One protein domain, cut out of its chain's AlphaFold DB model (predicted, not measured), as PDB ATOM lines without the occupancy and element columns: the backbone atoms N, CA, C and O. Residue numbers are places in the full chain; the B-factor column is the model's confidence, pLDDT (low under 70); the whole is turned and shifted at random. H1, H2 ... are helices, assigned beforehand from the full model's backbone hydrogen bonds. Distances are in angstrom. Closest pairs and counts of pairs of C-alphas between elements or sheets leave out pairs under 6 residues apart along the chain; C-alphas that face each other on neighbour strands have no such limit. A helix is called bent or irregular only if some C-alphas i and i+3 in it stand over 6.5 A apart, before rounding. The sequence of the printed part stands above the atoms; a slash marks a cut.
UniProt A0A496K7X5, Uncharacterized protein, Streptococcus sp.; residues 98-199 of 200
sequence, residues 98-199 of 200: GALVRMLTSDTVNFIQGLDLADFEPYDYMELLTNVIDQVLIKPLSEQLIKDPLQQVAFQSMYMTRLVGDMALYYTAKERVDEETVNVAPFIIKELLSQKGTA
ATOM      1  N   GLY A  98     -19.161  -2.540 -59.638       82.81
ATOM      2  CA  GLY A  98     -18.242  -3.619 -59.277       82.81
ATOM      3  C   GLY A  98     -16.776  -3.333 -59.600       82.81
ATOM      4  O   GLY A  98     -15.902  -3.751 -58.850       82.81
ATOM      5  N   ALA A  99     -16.481  -2.594 -60.675       81.75
ATOM      6  CA  ALA A  99     -15.107  -2.175 -60.963       81.75
ATOM      7  C   ALA A  99     -14.577  -1.178 -59.918       81.75
ATOM      8  O   ALA A  99     -13.446  -1.325 -59.463       81.75
ATOM      9  N   LEU A 100     -15.409  -0.214 -59.505       82.50
ATOM     10  CA  LEU A 100     -15.078   0.734 -58.441       82.50
ATOM     11  C   LEU A 100     -14.888   0.012 -57.105       82.50
ATOM     12  O   LEU A 100     -13.890   0.245 -56.434       82.50
ATOM     13  N   VAL A 101     -15.807  -0.896 -56.758       85.56
ATOM     14  CA  VAL A 101     -15.715  -1.711 -55.538       85.56
ATOM     15  C   VAL A 101     -14.408  -2.499 -55.528       85.56
ATOM     16  O   VAL A 101     -13.647  -2.374 -54.581       85.56
ATOM     17  N   ARG A 102     -14.084  -3.234 -56.603       85.94
ATOM     18  CA  ARG A 102     -12.835  -4.011 -56.688       85.94
ATOM     19  C   ARG A 102     -11.580  -3.147 -56.574       85.94
ATOM     20  O   ARG A 102     -10.635  -3.560 -55.911       85.94
ATOM     21  N   MET A 103     -11.566  -1.977 -57.211       88.88
ATOM     22  CA  MET A 103     -10.445  -1.039 -57.126       88.88
ATOM     23  C   MET A 103     -10.245  -0.562 -55.686       88.88
ATOM     24  O   MET A 103      -9.169  -0.749 -55.134       88.88
ATOM     25  N   LEU A 104     -11.304  -0.055 -55.042       88.62
ATOM     26  CA  LEU A 104     -11.240   0.401 -53.652       88.62
ATOM     27  C   LEU A 104     -10.884  -0.734 -52.686       88.62
ATOM     28  O   LEU A 104     -10.136  -0.514 -51.738       88.62
ATOM     29  N   THR A 105     -11.371  -1.955 -52.931       88.56
ATOM     30  CA  THR A 105     -10.953  -3.137 -52.169       88.56
ATOM     31  C   THR A 105      -9.453  -3.366 -52.310       88.56
ATOM     32  O   THR A 105      -8.784  -3.554 -51.301       88.56
ATOM     33  N   SER A 106      -8.910  -3.313 -53.530       89.88
ATOM     34  CA  SER A 106      -7.472  -3.476 -53.760       89.88
ATOM     35  C   SER A 106      -6.655  -2.399 -53.050       89.88
ATOM     36  O   SER A 106      -5.674  -2.727 -52.389       89.88
ATOM     37  N   ASP A 107      -7.064  -1.135 -53.150       92.44
ATOM     38  CA  ASP A 107      -6.378  -0.016 -52.496       92.44
ATOM     39  C   ASP A 107      -6.404  -0.167 -50.970       92.44
ATOM     40  O   ASP A 107      -5.385   0.011 -50.304       92.44
ATOM     41  N   THR A 108      -7.551  -0.573 -50.419       90.00
ATOM     42  CA  THR A 108      -7.716  -0.815 -48.978       90.00
ATOM     43  C   THR A 108      -6.845  -1.972 -48.500       90.00
ATOM     44  O   THR A 108      -6.172  -1.851 -47.480       90.00
ATOM     45  N   VAL A 109      -6.813  -3.085 -49.240       90.31
ATOM     46  CA  VAL A 109      -5.961  -4.239 -48.917       90.31
ATOM     47  C   VAL A 109      -4.491  -3.838 -48.938       90.31
ATOM     48  O   VAL A 109      -3.778  -4.131 -47.984       90.31
ATOM     49  N   ASN A 110      -4.053  -3.122 -49.976       91.50
ATOM     50  CA  ASN A 110      -2.675  -2.648 -50.088       91.50
ATOM     51  C   ASN A 110      -2.301  -1.713 -48.932       91.50
ATOM     52  O   ASN A 110      -1.204  -1.815 -48.390       91.50
ATOM     53  N   PHE A 111      -3.215  -0.824 -48.532       92.44
ATOM     54  CA  PHE A 111      -3.018   0.043 -47.373       92.44
ATOM     55  C   PHE A 111      -2.851  -0.769 -46.084       92.44
ATOM     56  O   PHE A 111      -1.859  -0.585 -45.386       92.44
ATOM     57  N   ILE A 112      -3.774  -1.696 -45.797       88.06
ATOM     58  CA  ILE A 112      -3.734  -2.533 -44.586       88.06
ATOM     59  C   ILE A 112      -2.466  -3.396 -44.557       88.06
ATOM     60  O   ILE A 112      -1.824  -3.495 -43.519       88.06
ATOM     61  N   GLN A 113      -2.070  -3.983 -45.688       87.50
ATOM     62  CA  GLN A 113      -0.842  -4.779 -45.800       87.50
ATOM     63  C   GLN A 113       0.439  -3.954 -45.615       87.50
ATOM     64  O   GLN A 113       1.483  -4.520 -45.303       87.50
ATOM     65  N   GLY A 114       0.373  -2.638 -45.828       91.56
ATOM     66  CA  GLY A 114       1.476  -1.718 -45.565       91.56
ATOM     67  C   GLY A 114       1.597  -1.289 -44.100       91.56
ATOM     68  O   GLY A 114       2.575  -0.622 -43.759       91.56
ATOM     69  N   LEU A 115       0.628  -1.630 -43.245       91.69
ATOM     70  CA  LEU A 115       0.687  -1.359 -41.810       91.69
ATOM     71  C   LEU A 115       1.536  -2.419 -41.098       91.69
ATOM     72  O   LEU A 115       1.523  -3.595 -41.461       91.69
ATOM     73  N   ASP A 116       2.239  -2.008 -40.044       92.12
ATOM     74  CA  ASP A 116       2.887  -2.949 -39.133       92.12
ATOM     75  C   ASP A 116       1.837  -3.543 -38.184       92.12
ATOM     76  O   ASP A 116       1.423  -2.911 -37.214       92.12
ATOM     77  N   LEU A 117       1.352  -4.736 -38.533       90.62
ATOM     78  CA  LEU A 117       0.320  -5.480 -37.805       90.62
ATOM     79  C   LEU A 117       0.876  -6.800 -37.249       90.62
ATOM     80  O   LEU A 117       0.134  -7.772 -37.113       90.62
ATOM     81  N   ALA A 118       2.184  -6.865 -36.977       90.50
ATOM     82  CA  ALA A 118       2.852  -8.094 -36.544       90.50
ATOM     83  C   ALA A 118       2.251  -8.695 -35.260       90.50
ATOM     84  O   ALA A 118       2.186  -9.916 -35.132       90.50
ATOM     85  N   ASP A 119       1.771  -7.836 -34.359       93.12
ATOM     86  CA  ASP A 119       1.172  -8.224 -33.079       93.12
ATOM     87  C   ASP A 119      -0.363  -8.333 -33.129       93.12
ATOM     88  O   ASP A 119      -0.983  -8.602 -32.105       93.12
ATOM     89  N   PHE A 120      -0.999  -8.117 -34.290       95.31
ATOM     90  CA  PHE A 120      -2.456  -8.215 -34.390       95.31
ATOM     91  C   PHE A 120      -2.919  -9.671 -34.330       95.31
ATOM     92  O   PHE A 120      -2.580 -10.499 -35.182       95.31
ATOM     93  N   GLU A 121      -3.810  -9.951 -33.390       94.94
ATOM     94  CA  GLU A 121      -4.586 -11.177 -33.338       94.94
ATOM     95  C   GLU A 121      -5.884 -11.035 -34.156       94.94
ATOM     96  O   GLU A 121      -6.337  -9.924 -34.449       94.94
ATOM     97  N   PRO A 122      -6.560 -12.143 -34.526       92.88
ATOM     98  CA  PRO A 122      -7.833 -12.080 -35.251       92.88
ATOM     99  C   PRO A 122      -8.897 -11.183 -34.596       92.88
ATOM    100  O   PRO A 122      -9.727 -10.605 -35.299       92.88
ATOM    101  N   TYR A 123      -8.874 -11.057 -33.266       93.81
ATOM    102  CA  TYR A 123      -9.759 -10.154 -32.532       93.81
ATOM    103  C   TYR A 123      -9.451  -8.676 -32.826       93.81
ATOM    104  O   TYR A 123     -10.375  -7.906 -33.080       93.81
ATOM    105  N   ASP A 124      -8.175  -8.293 -32.895       95.06
ATOM    106  CA  ASP A 124      -7.762  -6.917 -33.193       95.06
ATOM    107  C   ASP A 124      -8.155  -6.515 -34.620       95.06
ATOM    108  O   ASP A 124      -8.596  -5.391 -34.863       95.06
ATOM    109  N   TYR A 125      -8.099  -7.456 -35.572       91.38
ATOM    110  CA  TYR A 125      -8.643  -7.239 -36.919       91.38
ATOM    111  C   TYR A 125     -10.155  -6.996 -36.898       91.38
ATOM    112  O   TYR A 125     -10.648  -6.119 -37.612       91.38
ATOM    113  N   MET A 126     -10.904  -7.756 -36.094       92.31
ATOM    114  CA  MET A 126     -12.347  -7.559 -35.946       92.31
ATOM    115  C   MET A 126     -12.655  -6.171 -35.371       92.31
ATOM    116  O   MET A 126     -13.529  -5.475 -35.893       92.31
ATOM    117  N   GLU A 127     -11.930  -5.752 -34.334       94.31
ATOM    118  CA  GLU A 127     -12.083  -4.431 -33.724       94.31
ATOM    119  C   GLU A 127     -11.731  -3.309 -34.710       94.31
ATOM    120  O   GLU A 127     -12.530  -2.388 -34.909       94.31
ATOM    121  N   LEU A 128     -10.590  -3.413 -35.398       92.75
ATOM    122  CA  LEU A 128     -10.163  -2.457 -36.421       92.75
ATOM    123  C   LEU A 128     -11.228  -2.284 -37.510       92.75
ATOM    124  O   LEU A 128     -11.643  -1.162 -37.797       92.75
ATOM    125  N   LEU A 129     -11.690  -3.382 -38.112       92.19
ATOM    126  CA  LEU A 129     -12.651  -3.330 -39.216       92.19
ATOM    127  C   LEU A 129     -14.014  -2.794 -38.765       92.19
ATOM    128  O   LEU A 129     -14.626  -2.003 -39.483       92.19
ATOM    129  N   THR A 130     -14.467  -3.166 -37.566       93.12
ATOM    130  CA  THR A 130     -15.726  -2.655 -37.005       93.12
ATOM    131  C   THR A 130     -15.645  -1.147 -36.771       93.12
ATOM    132  O   THR A 130     -16.557  -0.420 -37.165       93.12
ATOM    133  N   ASN A 131     -14.531  -0.656 -36.218       93.88
ATOM    134  CA  ASN A 131     -14.299   0.776 -36.015       93.88
ATOM    135  C   ASN A 131     -14.217   1.545 -37.342       93.88
ATOM    136  O   ASN A 131     -14.770   2.638 -37.453       93.88
ATOM    137  N   VAL A 132     -13.580   0.982 -38.374       93.12
ATOM    138  CA  VAL A 132     -13.554   1.597 -39.711       93.12
ATOM    139  C   VAL A 132     -14.971   1.731 -40.276       93.12
ATOM    140  O   VAL A 132     -15.332   2.809 -40.751       93.12
ATOM    141  N   ILE A 133     -15.795   0.680 -40.197       94.31
ATOM    142  CA  ILE A 133     -17.191   0.725 -40.662       94.31
ATOM    143  C   ILE A 133     -17.989   1.772 -39.874       94.31
ATOM    144  O   ILE A 133     -18.736   2.550 -40.474       94.31
ATOM    145  N   ASP A 134     -17.815   1.826 -38.552       94.25
ATOM    146  CA  ASP A 134     -18.525   2.782 -37.701       94.25
ATOM    147  C   ASP A 134     -18.220   4.231 -38.104       94.25
ATOM    148  O   ASP A 134     -19.133   5.011 -38.385       94.25
ATOM    149  N   GLN A 135     -16.935   4.564 -38.237       93.50
ATOM    150  CA  GLN A 135     -16.490   5.925 -38.538       93.50
ATOM    151  C   GLN A 135     -16.790   6.355 -39.977       93.50
ATOM    152  O   GLN A 135     -17.122   7.515 -40.213       93.50
ATOM    153  N   VAL A 136     -16.661   5.449 -40.952       91.94
ATOM    154  CA  VAL A 136     -16.807   5.787 -42.380       91.94
ATOM    155  C   VAL A 136     -18.268   5.775 -42.828       91.94
ATOM    156  O   VAL A 136     -18.634   6.537 -43.723       91.94
ATOM    157  N   LEU A 137     -19.107   4.926 -42.230       92.62
ATOM    158  CA  LEU A 137     -20.471   4.694 -42.706       92.62
ATOM    159  C   LEU A 137     -21.533   4.980 -41.644       92.62
ATOM    160  O   LEU A 137     -22.437   5.781 -41.882       92.62
ATOM    161  N   ILE A 138     -21.459   4.320 -40.487       94.94
ATOM    162  CA  ILE A 138     -22.578   4.286 -39.533       94.94
ATOM    163  C   ILE A 138     -22.778   5.641 -38.854       94.94
ATOM    164  O   ILE A 138     -23.888   6.183 -38.865       94.94
ATOM    165  N   LYS A 139     -21.709   6.217 -38.299       93.56
ATOM    166  CA  LYS A 139     -21.756   7.506 -37.612       93.56
ATOM    167  C   LYS A 139     -22.178   8.647 -38.553       93.56
ATOM    168  O   LYS A 139     -23.166   9.304 -38.210       93.56
ATOM    169  N   PRO A 140     -21.580   8.836 -39.748       91.56
ATOM    170  CA  PRO A 140     -22.044   9.853 -40.694       91.56
ATOM    171  C   PRO A 140     -23.524   9.705 -41.071       91.56
ATOM    172  O   PRO A 140     -24.252  10.696 -41.109       91.56
ATOM    173  N   LEU A 141     -24.007   8.476 -41.299       88.69
ATOM    174  CA  LEU A 141     -25.428   8.240 -41.582       88.69
ATOM    175  C   LEU A 141     -26.321   8.614 -40.398       88.69
ATOM    176  O   LEU A 141     -27.373   9.220 -40.595       88.69
ATOM    177  N   SER A 142     -25.907   8.293 -39.170       92.75
ATOM    178  CA  SER A 142     -26.664   8.654 -37.969       92.75
ATOM    179  C   SER A 142     -26.805  10.171 -37.814       92.75
ATOM    180  O   SER A 142     -27.908  10.658 -37.567       92.75
ATOM    181  N   GLU A 143     -25.725  10.921 -38.046       89.06
ATOM    182  CA  GLU A 143     -25.687  12.385 -37.955       89.06
ATOM    183  C   GLU A 143     -26.547  13.044 -39.043       89.06
ATOM    184  O   GLU A 143     -27.191  14.066 -38.803       89.06
ATOM    185  N   GLN A 144     -26.603  12.442 -40.235       84.19
ATOM    186  CA  GLN A 144     -27.435  12.920 -41.342       84.19
ATOM    187  C   GLN A 144     -28.928  12.630 -41.139       84.19
ATOM    188  O   GLN A 144     -29.779  13.443 -41.508       84.19
ATOM    189  N   LEU A 145     -29.267  11.458 -40.596       83.31
ATOM    190  CA  LEU A 145     -30.645  10.962 -40.554       83.31
ATOM    191  C   LEU A 145     -31.389  11.310 -39.262       83.31
ATOM    192  O   LEU A 145     -32.620  11.426 -39.296       83.31
ATOM    193  N   ILE A 146     -30.672  11.478 -38.148       86.88
ATOM    194  CA  ILE A 146     -31.229  11.610 -36.799       86.88
ATOM    195  C   ILE A 146     -30.726  12.897 -36.142       86.88
ATOM    196  O   ILE A 146     -29.534  13.183 -36.140       86.88
ATOM    197  N   LYS A 147     -31.639  13.674 -35.544       86.56
ATOM    198  CA  LYS A 147     -31.298  14.934 -34.856       86.56
ATOM    199  C   LYS A 147     -31.003  14.765 -33.367       86.56
ATOM    200  O   LYS A 147     -30.202  15.518 -32.828       86.56
ATOM    201  N   ASP A 148     -31.690  13.841 -32.698       89.31
ATOM    202  CA  ASP A 148     -31.534  13.602 -31.261       89.31
ATOM    203  C   ASP A 148     -30.273  12.753 -30.999       89.31
ATOM    204  O   ASP A 148     -30.217  11.618 -31.483       89.31
ATOM    205  N   PRO A 149     -29.284  13.244 -30.226       90.69
ATOM    206  CA  PRO A 149     -28.058  12.504 -29.924       90.69
ATOM    207  C   PRO A 149     -28.293  11.131 -29.284       90.69
ATOM    208  O   PRO A 149     -27.568  10.182 -29.575       90.69
ATOM    209  N   LEU A 150     -29.325  10.979 -28.444       91.19
ATOM    210  CA  LEU A 150     -29.636   9.678 -27.841       91.19
ATOM    211  C   LEU A 150     -30.148   8.689 -28.894       91.19
ATOM    212  O   LEU A 150     -29.783   7.511 -28.888       91.19
ATOM    213  N   GLN A 151     -30.955   9.173 -29.837       92.00
ATOM    214  CA  GLN A 151     -31.421   8.361 -30.957       92.00
ATOM    215  C   GLN A 151     -30.308   8.083 -31.971       92.00
ATOM    216  O   GLN A 151     -30.353   7.039 -32.612       92.00
ATOM    217  N   GLN A 152     -29.302   8.955 -32.110       92.81
ATOM    218  CA  GLN A 152     -28.123   8.681 -32.942       92.81
ATOM    219  C   GLN A 152     -27.360   7.461 -32.419       92.81
ATOM    220  O   GLN A 152     -27.080   6.551 -33.192       92.81
ATOM    221  N   VAL A 153     -27.108   7.378 -31.107       94.12
ATOM    222  CA  VAL A 153     -26.452   6.205 -30.492       94.12
ATOM    223  C   VAL A 153     -27.283   4.931 -30.693       94.12
ATOM    224  O   VAL A 153     -26.749   3.873 -31.043       94.12
ATOM    225  N   ALA A 154     -28.607   5.027 -30.528       94.06
ATOM    226  CA  ALA A 154     -29.512   3.906 -30.780       94.06
ATOM    227  C   ALA A 154     -29.499   3.473 -32.256       94.06
ATOM    228  O   ALA A 154     -29.433   2.280 -32.551       94.06
ATOM    229  N   PHE A 155     -29.510   4.436 -33.183       95.12
ATOM    230  CA  PHE A 155     -29.403   4.193 -34.618       95.12
ATOM    231  C   PHE A 155     -28.099   3.478 -34.962       95.12
ATOM    232  O   PHE A 155     -28.144   2.463 -35.649       95.12
ATOM    233  N   GLN A 156     -26.962   3.975 -34.463       95.88
ATOM    234  CA  GLN A 156     -25.648   3.391 -34.736       95.88
ATOM    235  C   GLN A 156     -25.615   1.921 -34.306       95.88
ATOM    236  O   GLN A 156     -25.278   1.046 -35.101       95.88
ATOM    237  N   SER A 157     -26.091   1.639 -33.090       94.06
ATOM    238  CA  SER A 157     -26.149   0.278 -32.543       94.06
ATOM    239  C   SER A 157     -27.046  -0.650 -33.375       94.06
ATOM    240  O   SER A 157     -26.653  -1.767 -33.724       94.06
ATOM    241  N   MET A 158     -28.257  -0.194 -33.719       94.56
ATOM    242  CA  MET A 158     -29.217  -0.986 -34.494       94.56
ATOM    243  C   MET A 158     -28.729  -1.234 -35.923       94.56
ATOM    244  O   MET A 158     -28.813  -2.361 -36.415       94.56
ATOM    245  N   TYR A 159     -28.223  -0.196 -36.587       95.06
ATOM    246  CA  TYR A 159     -27.824  -0.292 -37.983       95.06
ATOM    247  C   TYR A 159     -26.520  -1.071 -38.155       95.06
ATOM    248  O   TYR A 159     -26.465  -1.925 -39.035       95.06
ATOM    249  N   MET A 160     -25.526  -0.884 -37.276       95.25
ATOM    250  CA  MET A 160     -24.304  -1.697 -37.288       95.25
ATOM    251  C   MET A 160     -24.633  -3.189 -37.147       95.25
ATOM    252  O   MET A 160     -24.186  -4.003 -37.952       95.25
ATOM    253  N   THR A 161     -25.479  -3.546 -36.174       94.06
ATOM    254  CA  THR A 161     -25.892  -4.943 -35.951       94.06
ATOM    255  C   THR A 161     -26.549  -5.538 -37.197       94.06
ATOM    256  O   THR A 161     -26.231  -6.658 -37.600       94.06
ATOM    257  N   ARG A 162     -27.455  -4.782 -37.831       92.00
ATOM    258  CA  ARG A 162     -28.122  -5.222 -39.058       92.00
ATOM    259  C   ARG A 162     -27.128  -5.402 -40.206       92.00
ATOM    260  O   ARG A 162     -27.151  -6.446 -40.850       92.00
ATOM    261  N   LEU A 163     -26.262  -4.414 -40.429       93.19
ATOM    262  CA  LEU A 163     -25.298  -4.415 -41.524       93.19
ATOM    263  C   LEU A 163     -24.321  -5.590 -41.416       93.19
ATOM    264  O   LEU A 163     -24.107  -6.291 -42.399       93.19
ATOM    265  N   VAL A 164     -23.776  -5.849 -40.225       92.31
ATOM    266  CA  VAL A 164     -22.887  -6.999 -39.992       92.31
ATOM    267  C   VAL A 164     -23.616  -8.319 -40.264       92.31
ATOM    268  O   VAL A 164     -23.044  -9.225 -40.871       92.31
ATOM    269  N   GLY A 165     -24.894  -8.421 -39.884       90.69
ATOM    270  CA  GLY A 165     -25.739  -9.569 -40.223       90.69
ATOM    271  C   GLY A 165     -25.903  -9.764 -41.735       90.69
ATOM    272  O   GLY A 165     -25.686 -10.866 -42.240       90.69
ATOM    273  N   ASP A 166     -26.218  -8.694 -42.467       89.62
ATOM    274  CA  ASP A 166     -26.349  -8.727 -43.930       89.62
ATOM    275  C   ASP A 166     -25.009  -9.074 -44.611       89.62
ATOM    276  O   ASP A 166     -24.977  -9.871 -45.548       89.62
ATOM    277  N   MET A 167     -23.878  -8.568 -44.104       90.12
ATOM    278  CA  MET A 167     -22.539  -8.927 -44.592       90.12
ATOM    279  C   MET A 167     -22.226 -10.414 -44.387       90.12
ATOM    280  O   MET A 167     -21.663 -11.050 -45.280       90.12
ATOM    281  N   ALA A 168     -22.607 -10.991 -43.244       89.62
ATOM    282  CA  ALA A 168     -22.424 -12.416 -42.980       89.62
ATOM    283  C   ALA A 168     -23.263 -13.289 -43.932       89.62
ATOM    284  O   ALA A 168     -22.771 -14.290 -44.463       89.62
ATOM    285  N   LEU A 169     -24.513 -12.896 -44.203       87.00
ATOM    286  CA  LEU A 169     -25.366 -13.572 -45.186       87.00
ATOM    287  C   LEU A 169     -24.779 -13.478 -46.598       87.00
ATOM    288  O   LEU A 169     -24.663 -14.495 -47.282       87.00
ATOM    289  N   TYR A 170     -24.322 -12.285 -46.988       85.00
ATOM    290  CA  TYR A 170     -23.679 -12.045 -48.277       85.00
ATOM    291  C   TYR A 170     -22.420 -12.906 -48.454       85.00
ATOM    292  O   TYR A 170     -22.256 -13.564 -49.480       85.00
ATOM    293  N   TYR A 171     -21.549 -12.957 -47.440       85.50
ATOM    294  CA  TYR A 171     -20.306 -13.733 -47.484       85.50
ATOM    295  C   TYR A 171     -20.552 -15.241 -47.551       85.50
ATOM    296  O   TYR A 171     -19.881 -15.956 -48.292       85.50
ATOM    297  N   THR A 172     -21.521 -15.743 -46.782       84.50
ATOM    298  CA  THR A 172     -21.812 -17.182 -46.744       84.50
ATOM    299  C   THR A 172     -22.563 -17.678 -47.978       84.50
ATOM    300  O   THR A 172     -22.719 -18.890 -48.127       84.50
ATOM    301  N   ALA A 173     -23.027 -16.768 -48.848       71.19
ATOM    302  CA  ALA A 173     -23.823 -17.046 -50.047       71.19
ATOM    303  C   ALA A 173     -25.052 -17.941 -49.792       71.19
ATOM    304  O   ALA A 173     -25.599 -18.537 -50.721       71.19
ATOM    305  N   LYS A 174     -25.485 -18.058 -48.528       61.47
ATOM    306  CA  LYS A 174     -26.614 -18.904 -48.122       61.47
ATOM    307  C   LYS A 174     -27.948 -18.290 -48.522       61.47
ATOM    308  O   LYS A 174     -28.893 -19.026 -48.785       61.47
ATOM    309  N   GLU A 175     -28.005 -16.964 -48.600       61.59
ATOM    310  CA  GLU A 175     -29.180 -16.205 -49.012       61.59
ATOM    311  C   GLU A 175     -28.763 -15.057 -49.934       61.59
ATOM    312  O   GLU A 175     -27.691 -14.465 -49.785       61.59
ATOM    313  N   ARG A 176     -29.621 -14.736 -50.907       68.81
ATOM    314  CA  ARG A 176     -29.452 -13.545 -51.737       68.81
ATOM    315  C   ARG A 176     -29.794 -12.331 -50.879       68.81
ATOM    316  O   ARG A 176     -30.958 -12.097 -50.576       68.81
ATOM    317  N   VAL A 177     -28.777 -11.566 -50.503       71.00
ATOM    318  CA  VAL A 177     -28.974 -10.249 -49.894       71.00
ATOM    319  C   VAL A 177     -29.362  -9.281 -51.009       71.00
ATOM    320  O   VAL A 177     -28.547  -8.969 -51.878       71.00
ATOM    321  N   ASP A 178     -30.619  -8.845 -51.018       77.00
ATOM    322  CA  ASP A 178     -31.105  -7.897 -52.017       77.00
ATOM    323  C   ASP A 178     -30.597  -6.481 -51.713       77.00
ATOM    324  O   ASP A 178     -30.830  -5.935 -50.632       77.00
ATOM    325  N   GLU A 179     -29.921  -5.873 -52.693       74.56
ATOM    326  CA  GLU A 179     -29.302  -4.543 -52.588       74.56
ATOM    327  C   GLU A 179     -30.294  -3.476 -52.101       74.56
ATOM    328  O   GLU A 179     -29.958  -2.641 -51.261       74.56
ATOM    329  N   GLU A 180     -31.541  -3.532 -52.569       71.25
ATOM    330  CA  GLU A 180     -32.602  -2.612 -52.151       71.25
ATOM    331  C   GLU A 180     -32.918  -2.730 -50.655       71.25
ATOM    332  O   GLU A 180     -33.120  -1.716 -49.988       71.25
ATOM    333  N   THR A 181     -32.898  -3.946 -50.102       76.06
ATOM    334  CA  THR A 181     -33.176  -4.175 -48.677       76.06
ATOM    335  C   THR A 181     -32.074  -3.577 -47.810       76.06
ATOM    336  O   THR A 181     -32.368  -2.901 -46.821       76.06
ATOM    337  N   VAL A 182     -30.811  -3.749 -48.212       83.50
ATOM    338  CA  VAL A 182     -29.662  -3.148 -47.516       83.50
ATOM    339  C   VAL A 182     -29.718  -1.621 -47.601       83.50
ATOM    340  O   VAL A 182     -29.560  -0.939 -46.590       83.50
ATOM    341  N   ASN A 183     -30.020  -1.072 -48.781       82.38
ATOM    342  CA  ASN A 183     -30.063   0.375 -49.000       82.38
ATOM    343  C   ASN A 183     -31.227   1.073 -48.273       82.38
ATOM    344  O   ASN A 183     -31.108   2.243 -47.905       82.38
ATOM    345  N   VAL A 184     -32.352   0.383 -48.053       80.31
ATOM    346  CA  VAL A 184     -33.526   0.940 -47.356       80.31
ATOM    347  C   VAL A 184     -33.424   0.803 -45.828       80.31
ATOM    348  O   VAL A 184     -34.036   1.592 -45.101       80.31
ATOM    349  N   ALA A 185     -32.619  -0.133 -45.313       86.81
ATOM    350  CA  ALA A 185     -32.502  -0.416 -43.879       86.81
ATOM    351  C   ALA A 185     -32.233   0.817 -42.980       86.81
ATOM    352  O   ALA A 185     -32.932   0.948 -41.968       86.81
ATOM    353  N   PRO A 186     -31.331   1.764 -43.323       88.44
ATOM    354  CA  PRO A 186     -31.147   3.000 -42.552       88.44
ATOM    355  C   PRO A 186     -32.453   3.775 -42.336       88.44
ATOM    356  O   PRO A 186     -32.751   4.238 -41.235       88.44
ATOM    357  N   PHE A 187     -33.271   3.899 -43.379       85.62
ATOM    358  CA  PHE A 187     -34.505   4.677 -43.326       85.62
ATOM    359  C   PHE A 187     -35.569   3.982 -42.478       85.62
ATOM    360  O   PHE A 187     -36.234   4.641 -41.684       85.62
ATOM    361  N   ILE A 188     -35.674   2.653 -42.564       82.81
ATOM    362  CA  ILE A 188     -36.576   1.876 -41.701       82.81
ATOM    363  C   ILE A 188     -36.207   2.075 -40.227       82.81
ATOM    364  O   ILE A 188     -37.079   2.340 -39.401       82.81
ATOM    365  N   ILE A 189     -34.918   1.997 -39.885       88.25
ATOM    366  CA  ILE A 189     -34.450   2.180 -38.502       88.25
ATOM    367  C   ILE A 189     -34.745   3.601 -38.011       88.25
ATOM    368  O   ILE A 189     -35.224   3.774 -36.890       88.25
ATOM    369  N   LYS A 190     -34.533   4.617 -38.854       86.56
ATOM    370  CA  LYS A 190     -34.914   6.001 -38.544       86.56
ATOM    371  C   LYS A 190     -36.404   6.128 -38.213       86.56
ATOM    372  O   LYS A 190     -36.751   6.763 -37.212       86.56
ATOM    373  N   GLU A 191     -37.280   5.557 -39.035       82.50
ATOM    374  CA  GLU A 191     -38.730   5.622 -38.813       82.50
ATOM    375  C   GLU A 191     -39.126   4.922 -37.506       82.50
ATOM    376  O   GLU A 191     -39.883   5.478 -36.708       82.50
ATOM    377  N   LEU A 192     -38.538   3.755 -37.218       86.94
ATOM    378  CA  LEU A 192     -38.758   3.026 -35.963       86.94
ATOM    379  C   LEU A 192     -38.371   3.852 -34.726       86.94
ATOM    380  O   LEU A 192     -39.085   3.840 -33.720       86.94
ATOM    381  N   LEU A 193     -37.249   4.573 -34.785       86.31
ATOM    382  CA  LEU A 193     -36.801   5.445 -33.694       86.31
ATOM    383  C   LEU A 193     -37.698   6.679 -33.542       86.31
ATOM    384  O   LEU A 193     -38.008   7.080 -32.420       86.31
ATOM    385  N   SER A 194     -38.178   7.227 -34.658       79.94
ATOM    386  CA  SER A 194     -39.064   8.395 -34.675       79.94
ATOM    387  C   SER A 194     -40.431   8.085 -34.052       79.94
ATOM    388  O   SER A 194     -40.934   8.871 -33.250       79.94
ATOM    389  N   GLN A 195     -41.000   6.906 -34.333       72.25
ATOM    390  CA  GLN A 195     -42.287   6.464 -33.775       72.25
ATOM    391  C   GLN A 195     -42.232   6.200 -32.262       72.25
ATOM    392  O   GLN A 195     -43.209   6.443 -31.549       72.25
ATOM    393  N   LYS A 196     -41.084   5.749 -31.739       60.09
ATOM    394  CA  LYS A 196     -40.891   5.564 -30.289       60.09
ATOM    395  C   LYS A 196     -40.850   6.885 -29.511       60.09
ATOM    396  O   LYS A 196     -41.138   6.880 -28.319       60.09
ATOM    397  N   GLY A 197     -40.532   8.005 -30.164       53.12
ATOM    398  CA  GLY A 197     -40.529   9.339 -29.549       53.12
ATOM    399  C   GLY A 197     -41.913   9.989 -29.416       53.12
ATOM    400  O   GLY A 197     -42.076  10.898 -28.606       53.12
ATOM    401  N   THR A 198     -42.909   9.527 -30.179       46.56
ATOM    402  CA  THR A 198     -44.279  10.078 -30.209       46.56
ATOM    403  C   THR A 198     -45.266   9.389 -29.266       46.56
ATOM    404  O   THR A 198     -46.413   9.812 -29.171       46.56
ATOM    405  N   ALA A 199     -44.842   8.350 -28.543       39.81
ATOM    406  CA  ALA A 199     -45.628   7.747 -27.470       39.81
ATOM    407  C   ALA A 199     -45.409   8.518 -26.153       39.81
ATOM    408  O   ALA A 199     -44.693   8.057 -25.262       39.81
TER     409      ALA A 199
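AT A GLANCE: This is residues 98 to 199 of the 200 residues of an uncharacterized protein of Streptococcus sp. (UniProt A0A496K7X5). A helical hairpin of H3 and H4 is crossed by the later part of H2, and H1 sticks out with residues 98 to 116, joined to this body through the link to H2. The contacts are few and the whole is loose, with a radius of gyration of the C-alphas of 16.1 A. The printed part has 102 residues with four named helices, H1 to H4 in chain order, and no named strand; the class is all helix. Its outline is elongated, spanning 51 by 30 by 23 A.

IN THESE COORDINATES: H1, residues 98 to 113, begins at C-alpha 98 (-18.242, -3.619, -59.277) and is 22.0 A long. H2, residues 122 to 145, is 32.9 A long, with a kink of 34 degrees near residue 134; it is irregular, C-alphas 136 and 139 being 7.1 A apart. H3, residues 149 to 172, is 34.7 A long. H4, residues 179 to 197, is 29.1 A long and ends at C-alpha 197 (-40.529, 9.339, -29.549); it has a kink of 33 degrees near residue 186 and is irregular, C-alphas 183 and 186 being 7.0 A apart.

HOW THE PARTS SIT: H1 is apart from H2, H3 and H4. H2 touches H3 with residues 134 to 143 alone, at a steep tilt of 53 degrees, opposite ways; the closest C-alphas, of Ser 142 and Gln 152, are 5.2 A apart. H3 and H4 form a helical hairpin and touch at a shallow tilt of 27 degrees, opposite ways, closest at the C-alphas of Tyr 159 and Pro 186, 6.5 A. H2 and H4 only just touch, with 3 pairs of C-alphas within 8 A, closest at Leu 145 and Lys 190, 6.8 A. Every O i to N i+4 pair is within hydrogen-bond range in H1 and H3, against 18 of 20 in H2 and 12 of 15 in H4.

THE WHOLE: The C-alphas farthest apart, of Ala 118 and Ala 199, are 51.8 A apart. The printed part has no cut; the link from H2 to H3 is tight and the other two are short. Mean pLDDT of the printed part is 86.5, with residues 174 to 176 and 196 to 199 under 70.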